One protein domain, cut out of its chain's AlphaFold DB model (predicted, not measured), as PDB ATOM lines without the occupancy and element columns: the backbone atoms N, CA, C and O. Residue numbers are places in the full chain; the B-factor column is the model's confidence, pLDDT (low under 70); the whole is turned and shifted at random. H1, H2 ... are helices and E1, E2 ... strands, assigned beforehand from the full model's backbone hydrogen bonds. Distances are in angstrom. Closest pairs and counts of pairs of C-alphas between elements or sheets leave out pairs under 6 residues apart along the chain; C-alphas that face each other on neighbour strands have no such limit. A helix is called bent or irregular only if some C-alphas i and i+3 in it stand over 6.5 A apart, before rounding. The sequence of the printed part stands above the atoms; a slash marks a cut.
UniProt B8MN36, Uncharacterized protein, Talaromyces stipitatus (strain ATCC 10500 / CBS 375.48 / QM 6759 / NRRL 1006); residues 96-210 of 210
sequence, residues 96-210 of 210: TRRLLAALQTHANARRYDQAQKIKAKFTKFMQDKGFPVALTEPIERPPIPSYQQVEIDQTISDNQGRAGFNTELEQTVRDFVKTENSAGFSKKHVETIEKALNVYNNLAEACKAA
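AT A GLANCE: This is residues 96 to 210 of the 210 residues of an uncharacterized protein of Talaromyces stipitatus (strain ATCC 10500 / CBS 375.48 / QM 6759 / NRRL 1006) (UniProt B8MN36). One long helix, H1, makes the backbone of a loose rod, and the chain then folds back so that H3 and H4, one after the other, run the opposite way to it. The small strand hairpin E1 and E2 packs on H1, the short H2 sits beside H3, and residues 201 to 210, of which 201 to 206 belong to H4, stick out at one end. The printed part has 115 residues, mostly helix, in the order H1 E1 E2 H2 H3 H4, with E1 and E2 antiparallel. The radius of gyration of the C-alphas is 18.5 A, and the spans are 66 by 25 by 24 A.

IN THESE COORDINATES: H1, residues 96 to 128, begins with C-alpha 96 at (202.510, 266.299, 182.006) and is 47.6 A long. E1 is residues 139 to 141 and E2 residues 144 to 147. H2 is residues 152 to 159. H3, residues 167 to 182, is 22.6 A long, with a kink of 33 degrees near residue 175; it is irregular, but only just: C-alphas 174 and 177 are 6.7 A apart. H4, residues 188 to 206, is 26.6 A long and ends with C-alpha 206 at (211.661, 253.934, 182.117).

HOW THE PARTS SIT: The closest C-alphas of H1 and E2 are those of Ala 109 and Ile 144, 6.3 A apart. In the hairpin of E1 and E2, N 139 and O 147 are 2.8 A apart, within hydrogen-bond range. H1, with residues 100 to 107 alone, touches H4, closest at the C-alphas of Ala 107 and Val 190, 5.9 A; they run opposite ways at a shallow tilt of 33 degrees, only just short of steep. H1 and H3 only just touch, with 3 pairs of C-alphas within 8 A, the closest Ile 118 and Glu 180 at 7.4 A. H2 and H3 form a helical hairpin, closest at the C-alphas of Ile 156 and Glu 170, 6.7 A. H3 and H4 are apart. Every O i to N i+4 pair is within hydrogen-bond range in H1, H2 and H4, and 10 of 12 are in H3.

THE WHOLE: The C-alphas of Ala 163 and Ala 210, the two farthest apart, are 66.0 A apart. The printed part has no cut, and no link is long. The pLDDT is under 70 in 30 residues, among them 181 to 193 and 203 to 210.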
ATOM      1  N   THR A  96     202.417 267.150 183.196       60.59
ATOM      2  CA  THR A  96     202.510 266.299 182.006       60.59
ATOM      3  C   THR A  96     201.259 265.437 181.857       60.59
ATOM      4  O   THR A  96     200.655 265.436 180.795       60.59
ATOM      5  N   ARG A  97     200.782 264.785 182.932       61.50
ATOM      6  CA  ARG A  97     199.577 263.928 182.898       61.50
ATOM      7  C   ARG A  97     198.297 264.704 182.561       61.50
ATOM      8  O   ARG A  97     197.441 264.176 181.865       61.50
ATOM      9  N   ARG A  98     198.162 265.945 183.031       64.62
ATOM     10  CA  ARG A  98     197.045 266.850 182.723       64.62
ATOM     11  C   ARG A  98     197.143 267.391 181.304       64.62
ATOM     12  O   ARG A  98     196.127 267.435 180.626       64.62
ATOM     13  N   LEU A  99     198.344 267.737 180.842       67.56
ATOM     14  CA  LEU A  99     198.590 268.142 179.459       67.56
ATOM     15  C   LEU A  99     198.268 266.988 178.498       67.56
ATOM     16  O   LEU A  99     197.574 267.185 177.510       67.56
ATOM     17  N   LEU A 100     198.679 265.764 178.836       67.69
ATOM     18  CA  LEU A 100     198.349 264.544 178.093       67.69
ATOM     19  C   LEU A 100     196.854 264.242 178.129       67.69
ATOM     20  O   LEU A 100     196.277 263.947 177.091       67.69
ATOM     21  N   ALA A 101     196.203 264.365 179.288       71.50
ATOM     22  CA  ALA A 101     194.755 264.211 179.387       71.50
ATOM     23  C   ALA A 101     194.017 265.256 178.531       71.50
ATOM     24  O   ALA A 101     193.045 264.918 177.860       71.50
ATOM     25  N   ALA A 102     194.501 266.501 178.494       75.38
ATOM     26  CA  ALA A 102     193.956 267.555 177.645       75.38
ATOM     27  C   ALA A 102     194.168 267.257 176.151       75.38
ATOM     28  O   ALA A 102     193.230 267.399 175.369       75.38
ATOM     29  N   LEU A 103     195.348 266.771 175.755       76.75
ATOM     30  CA  LEU A 103     195.636 266.352 174.378       76.75
ATOM     31  C   LEU A 103     194.772 265.159 173.945       76.75
ATOM     32  O   LEU A 103     194.208 265.177 172.852       76.75
ATOM     33  N   GLN A 104     194.602 264.160 174.816       76.69
ATOM     34  CA  GLN A 104     193.727 263.008 174.584       76.69
ATOM     35  C   GLN A 104     192.263 263.449 174.440       76.69
ATOM     36  O   GLN A 104     191.550 262.987 173.549       76.69
ATOM     37  N   THR A 105     191.823 264.382 175.289       80.31
ATOM     38  CA  THR A 105     190.474 264.963 175.234       80.31
ATOM     39  C   THR A 105     190.277 265.740 173.937       80.31
ATOM     40  O   THR A 105     189.279 265.540 173.257       80.31
ATOM     41  N   HIS A 106     191.247 266.554 173.523       77.62
ATOM     42  CA  HIS A 106     191.195 267.280 172.255       77.62
ATOM     43  C   HIS A 106     191.140 266.329 171.045       77.62
ATOM     44  O   HIS A 106     190.311 266.504 170.151       77.62
ATOM     45  N   ALA A 107     191.965 265.278 171.034       78.38
ATOM     46  CA  ALA A 107     191.956 264.267 169.978       78.38
ATOM     47  C   ALA A 107     190.608 263.531 169.895       78.38
ATOM     48  O   ALA A 107     190.057 263.360 168.806       78.38
ATOM     49  N   ASN A 108     190.046 263.129 171.036       81.06
ATOM     50  CA  ASN A 108     188.744 262.469 171.081       81.06
ATOM     51  C   ASN A 108     187.595 263.428 170.706       81.06
ATOM     52  O   ASN A 108     186.682 263.017 169.996       81.06
ATOM     53  N   ALA A 109     187.645 264.704 171.107       79.38
ATOM     54  CA  ALA A 109     186.626 265.701 170.759       79.38
ATOM     55  C   ALA A 109     186.603 265.963 169.246       79.38
ATOM     56  O   ALA A 109     185.544 266.104 168.637       79.38
ATOM     57  N   ARG A 110     187.779 265.934 168.611       81.12
ATOM     58  CA  ARG A 110     187.898 266.005 167.156       81.12
ATOM     59  C   ARG A 110     187.322 264.769 166.463       81.12
ATOM     60  O   ARG A 110     186.629 264.916 165.462       81.12
ATOM     61  N   ARG A 111     187.573 263.565 166.995       82.81
ATOM     62  CA  ARG A 111     186.958 262.320 166.492       82.81
ATOM     63  C   ARG A 111     185.434 262.370 166.587       82.81
ATOM     64  O   ARG A 111     184.770 261.930 165.657       82.81
ATOM     65  N   TYR A 112     184.902 262.934 167.670       84.81
ATOM     66  CA  TYR A 112     183.470 263.164 167.846       84.81
ATOM     67  C   TYR A 112     182.906 264.106 166.772       84.81
ATOM     68  O   TYR A 112     181.987 263.715 166.058       84.81
ATOM     69  N   ASP A 113     183.482 265.301 166.592       83.06
ATOM     70  CA  ASP A 113     183.007 266.270 165.587       83.06
ATOM     71  C   ASP A 113     183.065 265.688 164.164       83.06
ATOM     72  O   ASP A 113     182.128 265.818 163.375       83.06
ATOM     73  N   GLN A 114     184.141 264.961 163.858       83.69
ATOM     74  CA  GLN A 114     184.290 264.272 162.583       83.69
ATOM     75  C   GLN A 114     183.236 263.175 162.396       83.69
ATOM     76  O   GLN A 114     182.603 263.116 161.343       83.69
ATOM     77  N   ALA A 115     183.013 262.326 163.403       85.69
ATOM     78  CA  ALA A 115     182.009 261.269 163.337       85.69
ATOM     79  C   ALA A 115     180.598 261.840 163.145       85.69
ATOM     80  O   ALA A 115     179.855 261.328 162.313       85.69
ATOM     81  N   GLN A 116     180.248 262.934 163.831       87.69
ATOM     82  CA  GLN A 116     178.953 263.604 163.664       87.69
ATOM     83  C   GLN A 116     178.778 264.177 162.253       87.69
ATOM     84  O   GLN A 116     177.744 263.960 161.622       87.69
ATOM     85  N   LYS A 117     179.804 264.854 161.718       86.69
ATOM     86  CA  LYS A 117     179.779 265.392 160.348       86.69
ATOM     87  C   LYS A 117     179.640 264.293 159.301       86.69
ATOM     88  O   LYS A 117     178.793 264.408 158.415       86.69
ATOM     89  N   ILE A 118     180.435 263.227 159.411       87.25
ATOM     90  CA  ILE A 118     180.379 262.089 158.483       87.25
ATOM     91  C   ILE A 118     179.022 261.393 158.595       87.25
ATOM     92  O   ILE A 118     178.390 261.157 157.570       87.25
ATOM     93  N   LYS A 119     178.533 261.134 159.814       89.75
ATOM     94  CA  LYS A 119     177.213 260.535 160.049       89.75
ATOM     95  C   LYS A 119     176.110 261.364 159.401       89.75
ATOM     96  O   LYS A 119     175.310 260.806 158.657       89.75
ATOM     97  N   ALA A 120     176.080 262.679 159.617       89.88
ATOM     98  CA  ALA A 120     175.059 263.555 159.046       89.88
ATOM     99  C   ALA A 120     175.093 263.570 157.509       89.88
ATOM    100  O   ALA A 120     174.063 263.375 156.866       89.88
ATOM    101  N   LYS A 121     176.281 263.748 156.912       90.00
ATOM    102  CA  LYS A 121     176.446 263.767 155.451       90.00
ATOM    103  C   LYS A 121     176.101 262.426 154.810       90.00
ATOM    104  O   LYS A 121     175.382 262.400 153.818       90.00
ATOM    105  N   PHE A 122     176.606 261.328 155.367       89.88
ATOM    106  CA  PHE A 122     176.391 259.992 154.819       89.88
ATOM    107  C   PHE A 122     174.933 259.554 154.957       89.88
ATOM    108  O   PHE A 122     174.356 259.036 154.009       89.88
ATOM    109  N   THR A 123     174.310 259.830 156.107       89.94
ATOM    110  CA  THR A 123     172.882 259.540 156.309       89.94
ATOM    111  C   THR A 123     172.035 260.311 155.305       89.94
ATOM    112  O   THR A 123     171.158 259.719 154.689       89.94
ATOM    113  N   LYS A 124     172.339 261.594 155.069       91.75
ATOM    114  CA  LYS A 124     171.658 262.389 154.044       91.75
ATOM    115  C   LYS A 124     171.868 261.813 152.638       91.75
ATOM    116  O   LYS A 124     170.899 261.590 151.930       91.75
ATOM    117  N   PHE A 125     173.111 261.492 152.271       89.94
ATOM    118  CA  PHE A 125     173.446 260.879 150.980       89.94
ATOM    119  C   PHE A 125     172.684 259.569 150.723       89.94
ATOM    120  O   PHE A 125     172.213 259.331 149.612       89.94
ATOM    121  N   MET A 126     172.547 258.726 151.747       89.00
ATOM    122  CA  MET A 126     171.836 257.451 151.650       89.00
ATOM    123  C   MET A 126     170.313 257.629 151.663       89.00
ATOM    124  O   MET A 126     169.623 256.958 150.898       89.00
ATOM    125  N   GLN A 127     169.788 258.578 152.448       89.25
ATOM    126  CA  GLN A 127     168.369 258.953 152.445       89.25
ATOM    127  C   GLN A 127     167.925 259.513 151.092       89.25
ATOM    128  O   GLN A 127     166.897 259.082 150.577       89.25
ATOM    129  N   ASP A 128     168.725 260.393 150.483       89.69
ATOM    130  CA  ASP A 128     168.462 260.958 149.153       89.69
ATOM    131  C   ASP A 128     168.378 259.860 148.073       89.69
ATOM    132  O   ASP A 128     167.725 260.028 147.045       89.69
ATOM    133  N   LYS A 129     169.017 258.709 148.319       87.12
ATOM    134  CA  LYS A 129     169.003 257.525 147.449       87.12
ATOM    135  C   LYS A 129     168.034 256.426 147.905       87.12
ATOM    136  O   LYS A 129     167.927 255.411 147.224       87.12
ATOM    137  N   GLY A 130     167.322 256.612 149.018       87.38
ATOM    138  CA  GLY A 130     166.318 255.673 149.528       87.38
ATOM    139  C   GLY A 130     166.867 254.432 150.242       87.38
ATOM    140  O   GLY A 130     166.132 253.456 150.402       87.38
ATOM    141  N   PHE A 131     168.128 254.442 150.687       88.38
ATOM    142  CA  PHE A 131     168.758 253.298 151.354       88.38
ATOM    143  C   PHE A 131     168.942 253.533 152.864       88.38
ATOM    144  O   PHE A 131     169.379 254.611 153.272       88.38
ATOM    145  N   PRO A 132     168.634 252.541 153.722       87.25
ATOM    146  CA  PRO A 132     168.947 252.601 155.147       87.25
ATOM    147  C   PRO A 132     170.458 252.555 155.410       87.25
ATOM    148  O   PRO A 132     171.231 252.020 154.616       87.25
ATOM    149  N   VAL A 133     170.856 253.094 156.565       89.56
ATOM    150  CA  VAL A 133     172.250 253.179 157.025       89.56
ATOM    151  C   VAL A 133     172.424 252.395 158.317       89.56
ATOM    152  O   VAL A 133     171.650 252.588 159.255       89.56
ATOM    153  N   ALA A 134     173.472 251.576 158.378       89.56
ATOM    154  CA  ALA A 134     173.906 250.914 159.597       89.56
ATOM    155  C   ALA A 134     174.866 251.817 160.389       89.56
ATOM    156  O   ALA A 134     175.737 252.500 159.835       89.56
ATOM    157  N   LEU A 135     174.688 251.829 161.707       89.88
ATOM    158  CA  LEU A 135     175.505 252.580 162.649       89.88
ATOM    159  C   LEU A 135     176.099 251.614 163.662       89.88
ATOM    160  O   LEU A 135     175.414 250.697 164.108       89.88
ATOM    161  N   THR A 136     177.326 251.893 164.080       89.69
ATOM    162  CA  THR A 136     177.987 251.128 165.133       89.69
ATOM    163  C   THR A 136     177.295 251.324 166.484       89.69
ATOM    164  O   THR A 136     176.553 252.294 166.712       89.69
ATOM    165  N   GLU A 137     177.647 250.472 167.443       88.75
ATOM    166  CA  GLU A 137     177.347 250.725 168.849       88.75
ATOM    167  C   GLU A 137     177.917 252.087 169.318       88.75
ATOM    168  O   GLU A 137     178.921 252.571 168.771       88.75
ATOM    169  N   PRO A 138     177.270 252.754 170.296       89.31
ATOM    170  CA  PRO A 138     177.750 254.018 170.845       89.31
ATOM    171  C   PRO A 138     179.141 253.889 171.479       89.31
ATOM    172  O   PRO A 138     179.362 253.116 172.404       89.31
ATOM    173  N   ILE A 139     180.081 254.703 171.007       88.00
ATOM    174  CA  ILE A 139     181.444 254.783 171.528       88.00
ATOM    175  C   ILE A 139     181.469 255.788 172.684       88.00
ATOM    176  O   ILE A 139     181.203 256.976 172.482       88.00
ATOM    177  N   GLU A 140     181.852 255.337 173.879       85.62
ATOM    178  CA  GLU A 140     181.961 256.179 175.077       85.62
ATOM    179  C   GLU A 140     183.413 256.590 175.363       85.62
ATOM    180  O   GLU A 140     184.307 255.753 175.496       85.62
ATOM    181  N   ARG A 141     183.671 257.906 175.447       81.56
ATOM    182  CA  ARG A 141     184.999 258.476 175.753       81.56
ATOM    183  C   ARG A 141     184.880 259.727 176.641       81.56
ATOM    184  O   ARG A 141     185.066 260.839 176.139       81.56
ATOM    185  N   PRO A 142     184.591 259.590 177.948       78.06
ATOM    186  CA  PRO A 142     184.448 260.741 178.841       78.06
ATOM    187  C   PRO A 142     185.723 261.614 178.846       78.06
ATOM    188  O   PRO A 142     186.832 261.072 178.811       78.06
ATOM    189  N   PRO A 143     185.601 262.959 178.866       80.94
ATOM    190  CA  PRO A 143     184.388 263.751 179.122       80.94
ATOM    191  C   PRO A 143     183.508 264.034 177.887       80.94
ATOM    192  O   PRO A 143     182.597 264.853 177.968       80.94
ATOM    193  N   ILE A 144     183.780 263.423 176.733       82.75
ATOM    194  CA  ILE A 144     183.046 263.706 175.492       82.75
ATOM    195  C   ILE A 144     181.760 262.870 175.449       82.75
ATOM    196  O   ILE A 144     181.797 261.707 175.862       82.75
ATOM    197  N   PRO A 145     180.641 263.429 174.942       85.56
ATOM    198  CA  PRO A 145     179.407 262.677 174.749       85.56
ATOM    199  C   PRO A 145     179.620 261.433 173.885       85.56
ATOM    200  O   PRO A 145     180.472 261.418 172.989       85.56
ATOM    201  N   SER A 146     178.825 260.396 174.133       89.81
ATOM    202  CA  SER A 146     178.860 259.194 173.310       89.81
ATOM    203  C   SER A 146     178.434 259.502 171.873       89.81
ATOM    204  O   SER A 146     177.635 260.404 171.602       89.81
ATOM    205  N   TYR A 147     179.014 258.777 170.922       88.62
ATOM    206  CA  TYR A 147     178.715 258.951 169.505       88.62
ATOM    207  C   TYR A 147     178.806 257.630 168.756       88.62
ATOM    208  O   TYR A 147     179.502 256.711 169.169       88.62
ATOM    209  N   GLN A 148     178.112 257.552 167.628       89.62
ATOM    210  CA  GLN A 148     178.115 256.382 166.754       89.62
ATOM    211  C   GLN A 148     178.830 256.718 165.455       89.62
ATOM    212  O   GLN A 148     178.779 257.862 164.990       89.62
ATOM    213  N   GLN A 149     179.468 255.720 164.859       88.12
ATOM    214  CA  GLN A 149     180.089 255.830 163.550       88.12
ATOM    215  C   GLN A 149     179.223 255.143 162.495       88.12
ATOM    216  O   GLN A 149     178.359 254.328 162.809       88.12
ATOM    217  N   VAL A 150     179.434 255.521 161.236       88.56
ATOM    218  CA  VAL A 150     178.820 254.844 160.092       88.56
ATOM    219  C   VAL A 150     179.538 253.522 159.881       88.56
ATOM    220  O   VAL A 150     180.762 253.508 159.736       88.56
ATOM    221  N   GLU A 151     178.779 252.435 159.814       89.25
ATOM    222  CA  GLU A 151     179.320 251.110 159.549       89.25
ATOM    223  C   GLU A 151     179.132 250.768 158.073       89.25
ATOM    224  O   GLU A 151     178.064 250.338 157.641       89.25
ATOM    225  N   ILE A 152     180.164 251.046 157.271       86.56
ATOM    226  CA  ILE A 152     180.080 250.965 155.807       86.56
ATOM    227  C   ILE A 152     179.820 249.532 155.350       86.56
ATOM    228  O   ILE A 152     178.935 249.313 154.531       86.56
ATOM    229  N   ASP A 153     180.574 248.564 155.871       86.94
ATOM    230  CA  ASP A 153     180.480 247.180 155.406       86.94
ATOM    231  C   ASP A 153     179.124 246.561 155.755       86.94
ATOM    232  O   ASP A 153     178.508 245.926 154.899       86.94
ATOM    233  N   GLN A 154     178.599 246.846 156.952       87.06
ATOM    234  CA  GLN A 154     177.243 246.445 157.324       87.06
ATOM    235  C   GLN A 154     176.196 247.167 156.467       87.06
ATOM    236  O   GLN A 154     175.286 246.534 155.946       87.06
ATOM    237  N   THR A 155     176.369 248.470 156.221       86.69
ATOM    238  CA  THR A 155     175.474 249.236 155.341       86.69
ATOM    239  C   THR A 155     175.446 248.662 153.922       86.69
ATOM    240  O   THR A 155     174.393 248.640 153.291       86.69
ATOM    241  N   ILE A 156     176.579 248.196 153.397       88.12
ATOM    242  CA  ILE A 156     176.636 247.541 152.086       88.12
ATOM    243  C   ILE A 156     175.915 246.197 152.157       88.12
ATOM    244  O   ILE A 156     175.028 245.955 151.343       88.12
ATOM    245  N   SER A 157     176.231 245.364 153.150       88.56
ATOM    246  CA  SER A 157     175.596 244.058 153.343       88.56
ATOM    247  C   SER A 157     174.066 244.155 153.449       88.56
ATOM    248  O   SER A 157     173.360 243.376 152.820       88.56
ATOM    249  N   ASP A 158     173.539 245.143 154.177       87.19
ATOM    250  CA  ASP A 158     172.094 245.333 154.399       87.19
ATOM    251  C   ASP A 158     171.330 245.816 153.148       87.19
ATOM    252  O   ASP A 158     170.092 245.739 153.072       87.19
ATOM    253  N   ASN A 159     172.063 246.358 152.172       86.12
ATOM    254  CA  ASN A 159     171.524 246.922 150.938       86.12
ATOM    255  C   ASN A 159     171.860 246.095 149.689       86.12
ATOM    256  O   ASN A 159     171.305 246.362 148.619       86.12
ATOM    257  N   GLN A 160     172.696 245.063 149.815       84.06
ATOM    258  CA  GLN A 160     172.984 244.128 148.732       84.06
ATOM    259  C   GLN A 160     171.697 243.450 148.238       84.06
ATOM    260  O   GLN A 160     170.898 242.927 149.012       84.06
ATOM    261  N   GLY A 161     171.477 243.490 146.921       78.12
ATOM    262  CA  GLY A 161     170.297 242.906 146.275       78.12
ATOM    263  C   GLY A 161     169.038 243.783 146.279       78.12
ATOM    264  O   GLY A 161     168.032 243.385 145.693       78.12
ATOM    265  N   ARG A 162     169.064 244.984 146.878       84.69
ATOM    266  CA  ARG A 162     167.951 245.943 146.769       84.69
ATOM    267  C   ARG A 162     167.915 246.600 145.388       84.69
ATOM    268  O   ARG A 162     168.951 246.945 144.819       84.69
ATOM    269  N   ALA A 163     166.709 246.826 144.865       80.75
ATOM    270  CA  ALA A 163     166.518 247.504 143.584       80.75
ATOM    271  C   ALA A 163     167.151 248.910 143.608       80.75
ATOM    272  O   ALA A 163     166.833 249.722 144.474       80.75
ATOM    273  N   GLY A 164     168.061 249.182 142.667       78.62
ATOM    274  CA  GLY A 164     168.779 250.459 142.563       78.62
ATOM    275  C   GLY A 164     170.132 250.522 143.288       78.62
ATOM    276  O   GLY A 164     170.854 251.498 143.094       78.62
ATOM    277  N   PHE A 165     170.513 249.505 144.072       84.88
ATOM    278  CA  PHE A 165     171.842 249.420 144.689       84.88
ATOM    279  C   PHE A 165     172.815 248.693 143.748       84.88
ATOM    280  O   PHE A 165     172.984 247.476 143.813       84.88
ATOM    281  N   ASN A 166     173.392 249.434 142.797       86.44
ATOM    282  CA  ASN A 166     174.316 248.904 141.790       86.44
ATOM    283  C   ASN A 166     175.784 248.916 142.269       86.44
ATOM    284  O   ASN A 166     176.134 249.560 143.259       86.44
ATOM    285  N   THR A 167     176.668 248.235 141.530       86.56
ATOM    286  CA  THR A 167     178.108 248.135 141.845       86.56
ATOM    287  C   THR A 167     178.805 249.502 141.903       86.56
ATOM    288  O   THR A 167     179.738 249.699 142.676       86.56
ATOM    289  N   GLU A 168     178.337 250.472 141.113       86.81
ATOM    290  CA  GLU A 168     178.856 251.845 141.110       86.81
ATOM    291  C   GLU A 168     178.511 252.596 142.407       86.81
ATOM    292  O   GLU A 168     179.363 253.274 142.992       86.81
ATOM    293  N   LEU A 169     177.282 252.436 142.908       85.69
ATOM    294  CA  LEU A 169     176.869 253.002 144.186       85.69
ATOM    295  C   LEU A 169     177.595 252.330 145.355       85.69
ATOM    296  O   LEU A 169     178.010 253.030 146.277       85.69
ATOM    297  N   GLU A 170     177.811 251.013 145.300       87.75
ATOM    298  CA  GLU A 170     178.622 250.309 146.299       87.75
ATOM    299  C   GLU A 170     180.040 250.892 146.363       87.75
ATOM    300  O   GLU A 170     180.522 251.241 147.444       87.75
ATOM    301  N   GLN A 171     180.692 251.068 145.212       87.81
ATOM    302  CA  GLN A 171     182.031 251.650 145.152       87.81
ATOM    303  C   GLN A 171     182.043 253.090 145.688       87.81
ATOM    304  O   GLN A 171     182.914 253.456 146.478       87.81
ATOM    305  N   THR A 172     181.020 253.879 145.350       87.75
ATOM    306  CA  THR A 172     180.845 255.247 145.860       87.75
ATOM    307  C   THR A 172     180.710 255.266 147.384       87.75
ATOM    308  O   THR A 172     181.317 256.106 148.044       87.75
ATOM    309  N   VAL A 173     179.961 254.326 147.965       87.62
ATOM    310  CA  VAL A 173     179.800 254.177 149.420       87.62
ATOM    311  C   VAL A 173     181.122 253.783 150.091       87.62
ATOM    312  O   VAL A 173     181.477 254.362 151.121       87.62
ATOM    313  N   ARG A 174     181.900 252.867 149.494       87.19
ATOM    314  CA  ARG A 174     183.234 252.473 149.996       87.19
ATOM    315  C   ARG A 174     184.234 253.624 149.964       87.19
ATOM    316  O   ARG A 174     185.026 253.793 150.895       87.19
ATOM    317  N   ASP A 175     184.195 254.430 148.910       86.19
ATOM    318  CA  ASP A 175     185.125 255.540 148.731       86.19
ATOM    319  C   ASP A 175     184.661 256.830 149.418       86.19
ATOM    320  O   ASP A 175     185.480 257.724 149.647       86.19
ATOM    321  N   PHE A 176     183.401 256.910 149.856       83.56
ATOM    322  CA  PHE A 176     182.847 258.056 150.580       83.56
ATOM    323  C   PHE A 176     183.680 258.410 151.816       83.56
ATOM    324  O   PHE A 176     184.115 259.548 151.986       83.56
ATOM    325  N   VAL A 177     183.980 257.419 152.662       71.12
ATOM    326  CA  VAL A 177     184.747 257.649 153.896       71.12
ATOM    327  C   VAL A 177     186.220 257.914 153.606       71.12
ATOM    328  O   VAL A 177     186.837 258.719 154.301       71.12
ATOM    329  N   LYS A 178     186.803 257.308 152.565       75.62
ATOM    330  CA  LYS A 178     188.173 257.643 152.142       75.62
ATOM    331  C   LYS A 178     188.263 259.093 151.672       75.62
ATOM    332  O   LYS A 178     189.193 259.798 152.063       75.62
ATOM    333  N   THR A 179     187.286 259.539 150.891       76.19
ATOM    334  CA  THR A 179     187.220 260.895 150.339       76.19
ATOM    335  C   THR A 179     186.976 261.919 151.442       76.19
ATOM    336  O   THR A 179     187.759 262.852 151.579       76.19
ATOM    337  N   GLU A 180     185.992 261.709 152.319       73.12
ATOM    338  CA  GLU A 180     185.713 262.611 153.449       73.12
ATOM    339  C   GLU A 180     186.871 262.669 154.461       73.12
ATOM    340  O   GLU A 180     187.172 263.730 155.008       73.12
ATOM    341  N   ASN A 181     187.594 261.562 154.666       64.50
ATOM    342  CA  ASN A 181     188.807 261.560 155.490       64.50
ATOM    343  C   ASN A 181     189.992 262.285 154.833       64.50
ATOM    344  O   ASN A 181     190.905 262.702 155.543       64.50
ATOM    345  N   SER A 182     189.998 262.416 153.505       60.59
ATOM    346  CA  SER A 182     191.082 263.054 152.745       60.59
ATOM    347  C   SER A 182     190.801 264.532 152.445       60.59
ATOM    348  O   SER A 182     191.735 265.317 152.332       60.59
ATOM    349  N   ALA A 183     189.527 264.927 152.364       55.84
ATOM    350  CA  ALA A 183     189.091 266.231 151.867       55.84
ATOM    351  C   ALA A 183     189.143 267.384 152.889       55.84
ATOM    352  O   ALA A 183     188.890 268.524 152.509       55.84
ATOM    353  N   GLY A 184     189.448 267.140 154.172       53.62
ATOM    354  CA  GLY A 184     189.323 268.211 155.176       53.62
ATOM    355  C   GLY A 184     190.254 268.196 156.380       53.62
ATOM    356  O   GLY A 184     190.364 269.226 157.042       53.62
ATOM    357  N   PHE A 185     190.943 267.098 156.703       53.03
ATOM    358  CA  PHE A 185     191.748 267.063 157.924       53.03
ATOM    359  C   PHE A 185     193.004 266.210 157.801       53.03
ATOM    360  O   PHE A 185     192.968 265.015 157.532       53.03
ATOM    361  N   SER A 186     194.144 266.831 158.099       52.28
ATOM    362  CA  SER A 186     195.420 266.141 158.232       52.28
ATOM    363  C   SER A 186     195.347 265.100 159.359       52.28
ATOM    364  O   SER A 186     195.370 265.457 160.543       52.28
ATOM    365  N   LYS A 187     195.305 263.805 158.998       56.34
ATOM    366  CA  LYS A 187     195.498 262.665 159.924       56.34
ATOM    367  C   LYS A 187     196.751 262.833 160.794       56.34
ATOM    368  O   LYS A 187     196.778 262.380 161.937       56.34
ATOM    369  N   LYS A 188     197.732 263.603 160.300       61.84
ATOM    370  CA  LYS A 188     198.996 263.899 160.979       61.84
ATOM    371  C   LYS A 188     198.792 264.495 162.371       61.84
ATOM    372  O   LYS A 188     199.595 264.202 163.242       61.84
ATOM    373  N   HIS A 189     197.752 265.297 162.628       59.34
ATOM    374  CA  HIS A 189     197.589 265.933 163.945       59.34
ATOM    375  C   HIS A 189     197.222 264.924 165.047       59.34
ATOM    376  O   HIS A 189     197.850 264.915 166.101       59.34
ATOM    377  N   VAL A 190     196.255 264.035 164.790       64.75
ATOM    378  CA  VAL A 190     195.850 262.988 165.750       64.75
ATOM    379  C   VAL A 190     196.962 261.951 165.915       64.75
ATOM    380  O   VAL A 190     197.291 261.594 167.040       64.75
ATOM    381  N   GLU A 191     197.607 261.548 164.818       68.31
ATOM    382  CA  GLU A 191     198.756 260.634 164.858       68.31
ATOM    383  C   GLU A 191     199.949 261.229 165.619       68.31
ATOM    384  O   GLU A 191     200.645 260.519 166.339       68.31
ATOM    385  N   THR A 192     200.191 262.538 165.498       67.00
ATOM    386  CA  THR A 192     201.251 263.222 166.258       67.00
ATOM    387  C   THR A 192     200.933 263.230 167.749       67.00
ATOM    388  O   THR A 192     201.826 262.991 168.560       67.00
ATOM    389  N   ILE A 193     199.665 263.442 168.116       67.88
ATOM    390  CA  ILE A 193     199.216 263.369 169.511       67.88
ATOM    391  C   ILE A 193     199.397 261.949 170.065       67.88
ATOM    392  O   ILE A 193     199.939 261.792 171.156       67.88
ATOM    393  N   GLU A 194     199.012 260.914 169.314       70.38
ATOM    394  CA  GLU A 194     199.200 259.517 169.735       70.38
ATOM    395  C   GLU A 194     200.680 259.143 169.859       70.38
ATOM    396  O   GLU A 194     201.074 258.523 170.847       70.38
ATOM    397  N   LYS A 195     201.528 259.578 168.920       76.62
ATOM    398  CA  LYS A 195     202.984 259.393 169.010       76.62
ATOM    399  C   LYS A 195     203.561 260.066 170.254       76.62
ATOM    400  O   LYS A 195     204.343 259.443 170.968       76.62
ATOM    401  N   ALA A 196     203.154 261.302 170.548       68.81
ATOM    402  CA  ALA A 196     203.586 262.018 171.747       68.81
ATOM    403  C   ALA A 196     203.138 261.307 173.038       68.81
ATOM    404  O   ALA A 196     203.913 261.208 173.990       68.81
ATOM    405  N   LEU A 197     201.918 260.760 173.052       69.88
ATOM    406  CA  LEU A 197     201.399 259.968 174.169       69.88
ATOM    407  C   LEU A 197     202.230 258.696 174.390       69.88
ATOM    408  O   LEU A 197     202.554 258.351 175.524       69.88
ATOM    409  N   ASN A 198     202.607 258.023 173.302       74.62
ATOM    410  CA  ASN A 198     203.375 256.786 173.361       74.62
ATOM    411  C   ASN A 198     204.804 257.027 173.875       74.62
ATOM    412  O   ASN A 198     205.279 256.324 174.765       74.62
ATOM    413  N   VAL A 199     205.458 258.090 173.394       71.19
ATOM    414  CA  VAL A 199     206.769 258.529 173.904       71.19
ATOM    415  C   VAL A 199     206.704 258.822 175.404       71.19
ATOM    416  O   VAL A 199     207.588 258.404 176.149       71.19
ATOM    417  N   TYR A 200     205.645 259.491 175.868       67.94
ATOM    418  CA  TYR A 200     205.460 259.734 177.295       67.94
ATOM    419  C   TYR A 200     205.304 258.443 178.102       67.94
ATOM    420  O   TYR A 200     205.926 258.327 179.152       67.94
ATOM    421  N   ASN A 201     204.487 257.491 177.643       67.50
ATOM    422  CA  ASN A 201     204.281 256.233 178.363       67.50
ATOM    423  C   ASN A 201     205.596 255.460 178.508       67.50
ATOM    424  O   ASN A 201     205.928 255.041 179.614       67.50
ATOM    425  N   ASN A 202     206.387 255.389 177.435       71.12
ATOM    426  CA  ASN A 202     207.702 254.749 177.450       71.12
ATOM    427  C   ASN A 202     208.666 255.443 178.426       71.12
ATOM    428  O   ASN A 202     209.359 254.782 179.196       71.12
ATOM    429  N   LEU A 203     208.686 256.781 178.444       62.50
ATOM    430  CA  LEU A 203     209.479 257.548 179.411       62.50
ATOM    431  C   LEU A 203     208.997 257.324 180.849       62.50
ATOM    432  O   LEU A 203     209.806 257.174 181.758       62.50
ATOM    433  N   ALA A 204     207.683 257.282 181.068       64.38
ATOM    434  CA  ALA A 204     207.099 257.053 182.382       64.38
ATOM    435  C   ALA A 204     207.393 255.639 182.909       64.38
ATOM    436  O   ALA A 204     207.578 255.480 184.114       64.38
ATOM    437  N   GLU A 205     207.444 254.629 182.040       67.12
ATOM    438  CA  GLU A 205     207.886 253.276 182.392       67.12
ATOM    439  C   GLU A 205     209.381 253.231 182.706       67.12
ATOM    440  O   GLU A 205     209.757 252.723 183.762       67.12
ATOM    441  N   ALA A 206     210.224 253.844 181.870       61.72
ATOM    442  CA  ALA A 206     211.661 253.934 182.117       61.72
ATOM    443  C   ALA A 206     211.976 254.628 183.456       61.72
ATOM    444  O   ALA A 206     212.833 254.172 184.204       61.72
ATOM    445  N   CYS A 207     211.236 255.686 183.805       54.34
ATOM    446  CA  CYS A 207     211.372 256.374 185.090       54.34
ATOM    447  C   CYS A 207     210.789 255.611 186.292       54.34
ATOM    448  O   CYS A 207     211.079 255.989 187.421       54.34
ATOM    449  N   LYS A 208     209.938 254.597 186.092       60.28
ATOM    450  CA  LYS A 208     209.477 253.700 187.173       60.28
ATOM    451  C   LYS A 208     210.446 252.543 187.423       60.28
ATOM    452  O   LYS A 208     210.380 251.939 188.487       60.28
ATOM    453  N   ALA A 209     211.273 252.214 186.433       50.16
ATOM    454  CA  ALA A 209     212.270 251.149 186.492       50.16
ATOM    455  C   ALA A 209     213.635 251.611 187.051       50.16
ATOM    456  O   ALA A 209     214.529 250.780 187.200       50.16
ATOM    457  N   ALA A 210     213.787 252.907 187.346       43.03
ATOM    458  CA  ALA A 210     214.963 253.539 187.950       43.03
ATOM    459  C   ALA A 210     214.678 253.947 189.402       43.03
ATOM    460  O   ALA A 210     215.620 253.868 190.221       43.03
TER     461      ALA A 210